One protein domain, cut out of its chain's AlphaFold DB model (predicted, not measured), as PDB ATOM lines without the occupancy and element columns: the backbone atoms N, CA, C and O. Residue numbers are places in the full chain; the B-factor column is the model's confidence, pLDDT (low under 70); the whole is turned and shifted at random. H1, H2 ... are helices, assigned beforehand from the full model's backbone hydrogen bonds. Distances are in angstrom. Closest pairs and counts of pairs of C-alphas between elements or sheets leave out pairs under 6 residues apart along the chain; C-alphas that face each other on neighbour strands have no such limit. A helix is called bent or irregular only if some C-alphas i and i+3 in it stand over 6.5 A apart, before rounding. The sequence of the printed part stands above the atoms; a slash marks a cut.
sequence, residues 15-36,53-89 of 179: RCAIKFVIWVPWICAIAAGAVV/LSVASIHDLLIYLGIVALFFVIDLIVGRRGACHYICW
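Overview. This is residues 15 to 36 and 53 to 89 of the 179 residues of the protein "4Fe-4S protein" of Cryptobacterium curtum (strain ATCC 700683 / DSM 15641 / CCUG 43107 / 12-3) (UniProt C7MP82). Two long helices, H1 and H2, make an open, flat V, with the short helix H3 filling the narrow end between the first residues of H1 and the last residues of H2. The other ends spread wide, and residues 28 to 36 of H1 and residues 56 to 63, of which 58 to 63 belong to H2, stand free. The printed part has 59 residues with three named helices, in the order H1, H2, H3, and no named strand; the class is all helix. It is loose, with a radius of gyration of the C-alphas of 14.2 A, and spans 40 by 32 by 14 A.

Arrangement. H1, residues 15 to 36, touches H3, residues 82 to 86, with residues 15 to 19 alone; the closest C-alphas are those of Cys 16 and Tyr 86, 5.1 A apart. H2, residues 58 to 78, touches H3 with residues 71 to 75 alone; the closest C-alphas are those of Asp 75 and Gly 82, 4.8 A apart. H1 and H2 are apart. In H2 and H3 every O i to N i+4 pair is within hydrogen-bond range; in H1 14 of 18 are.

Along the chain. H1 begins at C-alpha 15 (31.188, -19.108, -2.439) and is 33.2 A long from first to last C-alpha. It is neither bent nor irregular, but only just: C-alphas 16 and 19 are 6.5 A apart. H2 begins at C-alpha 58 (15.250, -17.211, -33.125) and is 30.1 A long. H3, five residues, ends at C-alpha 86 (29.995, -18.184, -8.484).

Size, cuts and confidence. The two C-alphas farthest apart are those of Val 36 and Gly 79, 40.4 A. Residues 37 to 52 are not printed, and C-alphas 36 and 53 are 29.5 A apart across the cut, which lies in the link from H1 to H2. The link from H2 to H3 is tight, with 3 residues. The mean pLDDT of the printed part is 88.6, and residues 53 to 56 are under 70.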
ATOM      1  N   ARG A  15      32.202 -19.309  -1.399       86.06
ATOM      2  CA  ARG A  15      31.188 -19.108  -2.439       86.06
ATOM      3  C   ARG A  15      31.739 -19.413  -3.832       86.06
ATOM      4  O   ARG A  15      30.982 -19.864  -4.682       86.06
ATOM      5  N   CYS A  16      33.043 -19.247  -4.058       84.44
ATOM      6  CA  CYS A  16      33.677 -19.625  -5.317       84.44
ATOM      7  C   CYS A  16      33.558 -21.127  -5.615       84.44
ATOM      8  O   CYS A  16      33.662 -21.518  -6.771       84.44
ATOM      9  N   ALA A  17      33.290 -21.971  -4.613       87.12
ATOM     10  CA  ALA A  17      33.055 -23.396  -4.814       87.12
ATOM     11  C   ALA A  17      31.667 -23.711  -5.410       87.12
ATOM     12  O   ALA A  17      31.474 -24.803  -5.940       87.12
ATOM     13  N   ILE A  18      30.711 -22.769  -5.389       90.94
ATOM     14  CA  ILE A  18      29.343 -22.976  -5.907       90.94
ATOM     15  C   ILE A  18      29.364 -23.395  -7.385       90.94
ATOM     16  O   ILE A  18      28.594 -24.262  -7.794       90.94
ATOM     17  N   LYS A  19      30.305 -22.872  -8.176       92.25
ATOM     18  CA  LYS A  19      30.463 -23.249  -9.586       92.25
ATOM     19  C   LYS A  19      30.753 -24.740  -9.787       92.25
ATOM     20  O   LYS A  19      30.315 -25.302 -10.783       92.25
ATOM     21  N   PHE A  20      31.417 -25.403  -8.834       91.31
ATOM     22  CA  PHE A  20      31.631 -26.854  -8.880       91.31
ATOM     23  C   PHE A  20      30.342 -27.624  -8.584       91.31
ATOM     24  O   PHE A  20      30.093 -28.653  -9.206       91.31
ATOM     25  N   VAL A  21      29.487 -27.095  -7.704       92.25
ATOM     26  CA  VAL A  21      28.166 -27.676  -7.413       92.25
ATOM     27  C   VAL A  21      27.247 -27.608  -8.631       92.25
ATOM     28  O   VAL A  21      26.459 -28.518  -8.831       92.25
ATOM     29  N   ILE A  22      27.357 -26.568  -9.464       91.88
ATOM     30  CA  ILE A  22      26.604 -26.457 -10.727       91.88
ATOM     31  C   ILE A  22      27.227 -27.346 -11.815       91.88
ATOM     32  O   ILE A  22      26.519 -27.987 -12.590       91.88
ATOM     33  N   TRP A  23      28.557 -27.401 -11.866       94.69
ATOM     34  CA  TRP A  23      29.291 -28.137 -12.891       94.69
ATOM     35  C   TRP A  23      29.156 -29.657 -12.770       94.69
ATOM     36  O   TRP A  23      28.984 -30.314 -13.794       94.69
ATOM     37  N   VAL A  24      29.180 -30.219 -11.554       94.00
ATOM     38  CA  VAL A  24      29.085 -31.677 -11.352       94.00
ATOM     39  C   VAL A  24      27.775 -32.254 -11.920       94.00
ATOM     40  O   VAL A  24      27.847 -33.149 -12.756       94.00
ATOM     41  N   PRO A  25      26.576 -31.746 -11.582       94.81
ATOM     42  CA  PRO A  25      25.332 -32.222 -12.183       94.81
ATOM     43  C   PRO A  25      25.292 -32.042 -13.701       94.81
ATOM     44  O   PRO A  25      24.825 -32.935 -14.402       94.81
ATOM     45  N   TRP A  26      25.803 -30.919 -14.216       94.31
ATOM     46  CA  TRP A  26      25.831 -30.652 -15.654       94.31
ATOM     47  C   TRP A  26      26.700 -31.669 -16.406       94.31
ATOM     48  O   TRP A  26      26.247 -32.260 -17.387       94.31
ATOM     49  N   ILE A  27      27.914 -31.947 -15.914       94.81
ATOM     50  CA  ILE A  27      28.800 -32.927 -16.549       94.81
ATOM     51  C   ILE A  27      28.280 -34.358 -16.376       94.81
ATOM     52  O   ILE A  27      28.360 -35.155 -17.310       94.81
ATOM     53  N   CYS A  28      27.669 -34.673 -15.229       94.75
ATOM     54  CA  CYS A  28      27.013 -35.958 -14.999       94.75
ATOM     55  C   CYS A  28      25.830 -36.173 -15.950       94.75
ATOM     56  O   CYS A  28      25.679 -37.273 -16.473       94.75
ATOM     57  N   ALA A  29      25.022 -35.143 -16.217       94.81
ATOM     58  CA  ALA A  29      23.911 -35.226 -17.162       94.81
ATOM     59  C   ALA A  29      24.400 -35.484 -18.594       94.81
ATOM     60  O   ALA A  29      23.834 -36.325 -19.292       94.81
ATOM     61  N   ILE A  30      25.484 -34.822 -19.015       92.62
ATOM     62  CA  ILE A  30      26.109 -35.061 -20.325       92.62
ATOM     63  C   ILE A  30      26.649 -36.490 -20.417       92.62
ATOM     64  O   ILE A  30      26.378 -37.186 -21.394       92.62
ATOM     65  N   ALA A  31      27.373 -36.949 -19.392       93.69
ATOM     66  CA  ALA A  31      27.911 -38.305 -19.352       93.69
ATOM     67  C   ALA A  31      26.795 -39.363 -19.374       93.69
ATOM     68  O   ALA A  31      26.870 -40.317 -20.143       93.69
ATOM     69  N   ALA A  32      25.730 -39.171 -18.590       94.94
ATOM     70  CA  ALA A  32      24.570 -40.056 -18.583       94.94
ATOM     71  C   ALA A  32      23.865 -40.078 -19.946       94.94
ATOM     72  O   ALA A  32      23.550 -41.154 -20.445       94.94
ATOM     73  N   GLY A  33      23.680 -38.915 -20.577       93.19
ATOM     74  CA  GLY A  33      23.120 -38.817 -21.925       93.19
ATOM     75  C   GLY A  33      23.945 -39.592 -22.952       93.19
ATOM     76  O   GLY A  33      23.383 -40.355 -23.733       93.19
ATOM     77  N   ALA A  34      25.274 -39.471 -22.899       91.94
ATOM     78  CA  ALA A  34      26.170 -40.221 -23.777       91.94
ATOM     79  C   ALA A  34      26.089 -41.741 -23.543       91.94
ATOM     80  O   ALA A  34      26.066 -42.504 -24.504       91.94
ATOM     81  N   VAL A  35      26.005 -42.189 -22.284       93.25
ATOM     82  CA  VAL A  35      25.883 -43.617 -21.943       93.25
ATOM     83  C   VAL A  35      24.535 -44.186 -22.396       93.25
ATOM     84  O   VAL A  35      24.500 -45.252 -23.007       93.25
ATOM     85  N   VAL A  36      23.432 -43.474 -22.145       94.19
ATOM     86  CA  VAL A  36      22.078 -43.898 -22.549       94.19
ATOM     87  C   VAL A  36      21.935 -43.947 -24.073       94.19
ATOM     88  O   VAL A  36      21.243 -44.819 -24.590       94.19
ATOM     89  N   LEU A  53      26.790 -19.259 -38.781       65.38
ATOM     90  CA  LEU A  53      26.446 -18.777 -37.446       65.38
ATOM     91  C   LEU A  53      25.865 -19.931 -36.620       65.38
ATOM     92  O   LEU A  53      24.950 -20.632 -37.043       65.38
ATOM     93  N   SER A  54      26.367 -20.106 -35.395       66.62
ATOM     94  CA  SER A  54      25.851 -21.083 -34.417       66.62
ATOM     95  C   SER A  54      24.532 -20.614 -33.772       66.62
ATOM     96  O   SER A  54      24.321 -20.768 -32.570       66.62
ATOM     97  N   VAL A  55      23.666 -19.965 -34.552       69.81
ATOM     98  CA  VAL A  55      22.339 -19.501 -34.137       69.81
ATOM     99  C   VAL A  55      21.369 -19.916 -35.234       69.81
ATOM    100  O   VAL A  55      21.065 -19.156 -36.146       69.81
ATOM    101  N   ALA A  56      20.936 -21.172 -35.165       65.88
ATOM    102  CA  ALA A  56      20.081 -21.782 -36.177       65.88
ATOM    103  C   ALA A  56      18.623 -21.296 -36.095       65.88
ATOM    104  O   ALA A  56      17.870 -21.417 -37.058       65.88
ATOM    105  N   SER A  57      18.203 -20.737 -34.954       78.50
ATOM    106  CA  SER A  57      16.823 -20.312 -34.734       78.50
ATOM    107  C   SER A  57      16.703 -19.059 -33.864       78.50
ATOM    108  O   SER A  57      17.567 -18.748 -33.043       78.50
ATOM    109  N   ILE A  58      15.574 -18.354 -33.995       85.75
ATOM    110  CA  ILE A  58      15.250 -17.211 -33.125       85.75
ATOM    111  C   ILE A  58      15.154 -17.615 -31.648       85.75
ATOM    112  O   ILE A  58      15.474 -16.826 -30.764       85.75
ATOM    113  N   HIS A  59      14.764 -18.862 -31.377       85.56
ATOM    114  CA  HIS A  59      14.712 -19.408 -30.026       85.56
ATOM    115  C   HIS A  59      16.118 -19.532 -29.425       85.56
ATOM    116  O   HIS A  59      16.322 -19.108 -28.288       85.56
ATOM    117  N   ASP A  60      17.098 -20.021 -30.194       83.69
ATOM    118  CA  ASP A  60      18.496 -20.109 -29.746       83.69
ATOM    119  C   ASP A  60      19.071 -18.722 -29.431       83.69
ATOM    120  O   ASP A  60      19.761 -18.543 -28.426       83.69
ATOM    121  N   LEU A  61      18.724 -17.715 -30.244       84.94
ATOM    122  CA  LEU A  61      19.122 -16.328 -30.004       84.94
ATOM    123  C   LEU A  61      18.541 -15.780 -28.695       84.94
ATOM    124  O   LEU A  61      19.261 -15.154 -27.916       84.94
ATOM    125  N   LEU A  62      17.250 -16.014 -28.439       90.19
ATOM    126  CA  LEU A  62      16.588 -15.560 -27.212       90.19
ATOM    127  C   LEU A  62      17.196 -16.215 -25.967       90.19
ATOM    128  O   LEU A  62      17.446 -15.525 -24.978       90.19
ATOM    129  N   ILE A  63      17.484 -17.520 -26.023       89.62
ATOM    130  CA  ILE A  63      18.147 -18.243 -24.928       89.62
ATOM    131  C   ILE A  63      19.544 -17.666 -24.682       89.62
ATOM    132  O   ILE A  63      19.893 -17.365 -23.538       89.62
ATOM    133  N   TYR A  64      20.329 -17.464 -25.743       88.62
ATOM    134  CA  TYR A  64      21.666 -16.882 -25.644       88.62
ATOM    135  C   TYR A  64      21.639 -15.488 -25.001       88.62
ATOM    136  O   TYR A  64      22.342 -15.247 -24.017       88.62
ATOM    137  N   LEU A  65      20.788 -14.586 -25.505       91.00
ATOM    138  CA  LEU A  65      20.648 -13.235 -24.956       91.00
ATOM    139  C   LEU A  65      20.162 -13.258 -23.504       91.00
ATOM    140  O   LEU A  65      20.641 -12.463 -22.697       91.00
ATOM    141  N   GLY A  66      19.278 -14.193 -23.150       93.69
ATOM    142  CA  GLY A  66      18.831 -14.402 -21.774       93.69
ATOM    143  C   GLY A  66      19.973 -14.785 -20.830       93.69
ATOM    144  O   GLY A  66      20.111 -14.190 -19.761       93.69
ATOM    145  N   ILE A  67      20.836 -15.726 -21.230       91.50
ATOM    146  CA  ILE A  67      22.000 -16.148 -20.429       91.50
ATOM    147  C   ILE A  67      23.011 -15.003 -20.289       91.50
ATOM    148  O   ILE A  67      23.492 -14.736 -19.186       91.50
ATOM    149  N   VAL A  68      23.309 -14.296 -21.383       91.06
ATOM    150  CA  VAL A  68      24.226 -13.145 -21.360       91.06
ATOM    151  C   VAL A  68      23.686 -12.039 -20.456       91.06
ATOM    152  O   VAL A  68      24.428 -11.518 -19.621       91.06
ATOM    153  N   ALA A  69      22.396 -11.712 -20.564       93.00
ATOM    154  CA  ALA A  69      21.750 -10.727 -19.705       93.00
ATOM    155  C   ALA A  69      21.791 -11.149 -18.229       93.00
ATOM    156  O   ALA A  69      22.112 -10.329 -17.371       93.00
ATOM    157  N   LEU A  70      21.543 -12.427 -17.926       91.75
ATOM    158  CA  LEU A  70      21.645 -12.964 -16.569       91.75
ATOM    159  C   LEU A  70      23.056 -12.776 -15.992       91.75
ATOM    160  O   LEU A  70      23.203 -12.270 -14.880       91.75
ATOM    161  N   PHE A  71      24.093 -13.145 -16.747       91.88
ATOM    162  CA  PHE A  71      25.487 -13.007 -16.307       91.88
ATOM    163  C   PHE A  71      25.852 -11.538 -16.098       91.88
ATOM    164  O   PHE A  71      26.441 -11.188 -15.076       91.88
ATOM    165  N   PHE A  72      25.433 -10.675 -17.022       91.25
ATOM    166  CA  PHE A  72      25.634  -9.236 -16.926       91.25
ATOM    167  C   PHE A  72      24.979  -8.644 -15.671       91.25
ATOM    168  O   PHE A  72      25.627  -7.917 -14.921       91.25
ATOM    169  N   VAL A  73      23.722  -8.998 -15.385       91.94
ATOM    170  CA  VAL A  73      23.004  -8.533 -14.185       91.94
ATOM    171  C   VAL A  73      23.703  -8.998 -12.904       91.94
ATOM    172  O   VAL A  73      23.868  -8.210 -11.971       91.94
ATOM    173  N   ILE A  74      24.167 -10.249 -12.856       89.62
ATOM    174  CA  ILE A  74      24.924 -10.770 -11.707       89.62
ATOM    175  C   ILE A  74      26.225  -9.983 -11.513       89.62
ATOM    176  O   ILE A  74      26.542  -9.608 -10.382       89.62
ATOM    177  N   ASP A  75      26.958  -9.698 -12.588       89.88
ATOM    178  CA  ASP A  75      28.203  -8.927 -12.530       89.88
ATOM    179  C   ASP A  75      27.974  -7.488 -12.037       89.88
ATOM    180  O   ASP A  75      28.789  -6.963 -11.275       89.88
ATOM    181  N   LEU A  76      26.845  -6.862 -12.389       89.19
ATOM    182  CA  LEU A  76      26.475  -5.544 -11.860       89.19
ATOM    183  C   LEU A  76      26.156  -5.578 -10.356       89.19
ATOM    184  O   LEU A  76      26.539  -4.676  -9.612       89.19
ATOM    185  N   ILE A  77      25.445  -6.606  -9.889       89.69
ATOM    186  CA  ILE A  77      24.970  -6.673  -8.497       89.69
ATOM    187  C   ILE A  77      26.083  -7.138  -7.553       89.69
ATOM    188  O   ILE A  77      26.299  -6.579  -6.466       89.69
ATOM    189  N   VAL A  78      26.777  -8.207  -7.932       88.31
ATOM    190  CA  VAL A  78      27.701  -8.916  -7.048       88.31
ATOM    191  C   VAL A  78      29.078  -8.259  -7.046       88.31
ATOM    192  O   VAL A  78      29.725  -8.210  -5.997       88.31
ATOM    193  N   GLY A  79      29.482  -7.682  -8.174       86.88
ATOM    194  CA  GLY A  79      30.777  -7.050  -8.371       86.88
ATOM    195  C   GLY A  79      31.502  -7.638  -9.573       86.88
ATOM    196  O   GLY A  79      31.006  -8.532 -10.261       86.88
ATOM    197  N   ARG A  80      32.709  -7.136  -9.817       85.88
ATOM    198  CA  ARG A  80      33.494  -7.455 -11.009       85.88
ATOM    199  C   ARG A  80      33.637  -8.970 -11.221       85.88
ATOM    200  O   ARG A  80      34.133  -9.670 -10.343       85.88
ATOM    201  N   ARG A  81      33.188  -9.451 -12.390       86.88
ATOM    202  CA  ARG A  81      33.170 -10.874 -12.777       86.88
ATOM    203  C   ARG A  81      32.516 -11.798 -11.733       86.88
ATOM    204  O   ARG A  81      32.914 -12.954 -11.580       86.88
ATOM    205  N   GLY A  82      31.503 -11.319 -11.012       87.06
ATOM    206  CA  GLY A  82      30.746 -12.104 -10.034       87.06
ATOM    207  C   GLY A  82      30.186 -13.414 -10.600       87.06
ATOM    208  O   GLY A  82      30.320 -14.460  -9.965       87.06
ATOM    209  N   ALA A  83      29.641 -13.405 -11.817       88.31
ATOM    210  CA  ALA A  83      29.142 -14.606 -12.482       88.31
ATOM    211  C   ALA A  83      30.253 -15.652 -12.678       88.31
ATOM    212  O   ALA A  83      30.032 -16.838 -12.434       88.31
ATOM    213  N   CYS A  84      31.469 -15.216 -13.031       87.25
ATOM    214  CA  CYS A  84      32.629 -16.100 -13.181       87.25
ATOM    215  C   CYS A  84      33.062 -16.725 -11.850       87.25
ATOM    216  O   CYS A  84      33.469 -17.886 -11.823       87.25
ATOM    217  N   HIS A  85      32.951 -15.978 -10.749       85.88
ATOM    218  CA  HIS A  85      33.305 -16.490  -9.430       85.88
ATOM    219  C   HIS A  85      32.316 -17.535  -8.916       85.88
ATOM    220  O   HIS A  85      32.752 -18.473  -8.257       85.88
ATOM    221  N   TYR A  86      31.014 -17.395  -9.190       88.06
ATOM    222  CA  TYR A  86      29.995 -18.184  -8.484       88.06
ATOM    223  C   TYR A  86      29.189 -19.149  -9.353       88.06
ATOM    224  O   TYR A  86      28.838 -20.217  -8.866       88.06
ATOM    225  N   ILE A  87      28.864 -18.788 -10.597       89.69
ATOM    226  CA  ILE A  87      27.833 -19.494 -11.386       89.69
ATOM    227  C   ILE A  87      28.386 -20.105 -12.677       89.69
ATOM    228  O   ILE A  87      27.845 -21.092 -13.168       89.69
ATOM    229  N   CYS A  88      29.469 -19.559 -13.224       90.25
ATOM    230  CA  CYS A  88      30.034 -20.020 -14.487       90.25
ATOM    231  C   CYS A  88      30.493 -21.486 -14.406       90.25
ATOM    232  O   CYS A  88      31.543 -21.791 -13.837       90.25
ATOM    233  N   TRP A  89      29.740 -22.390 -15.035       89.69
ATOM    234  CA  TRP A  89      30.072 -23.818 -15.097       89.69
ATOM    235  C   TRP A  89      31.290 -24.115 -15.979       89.69
ATOM    236  O   TRP A  89      31.872 -25.186 -15.874       89.69
TER     237      TRP A  89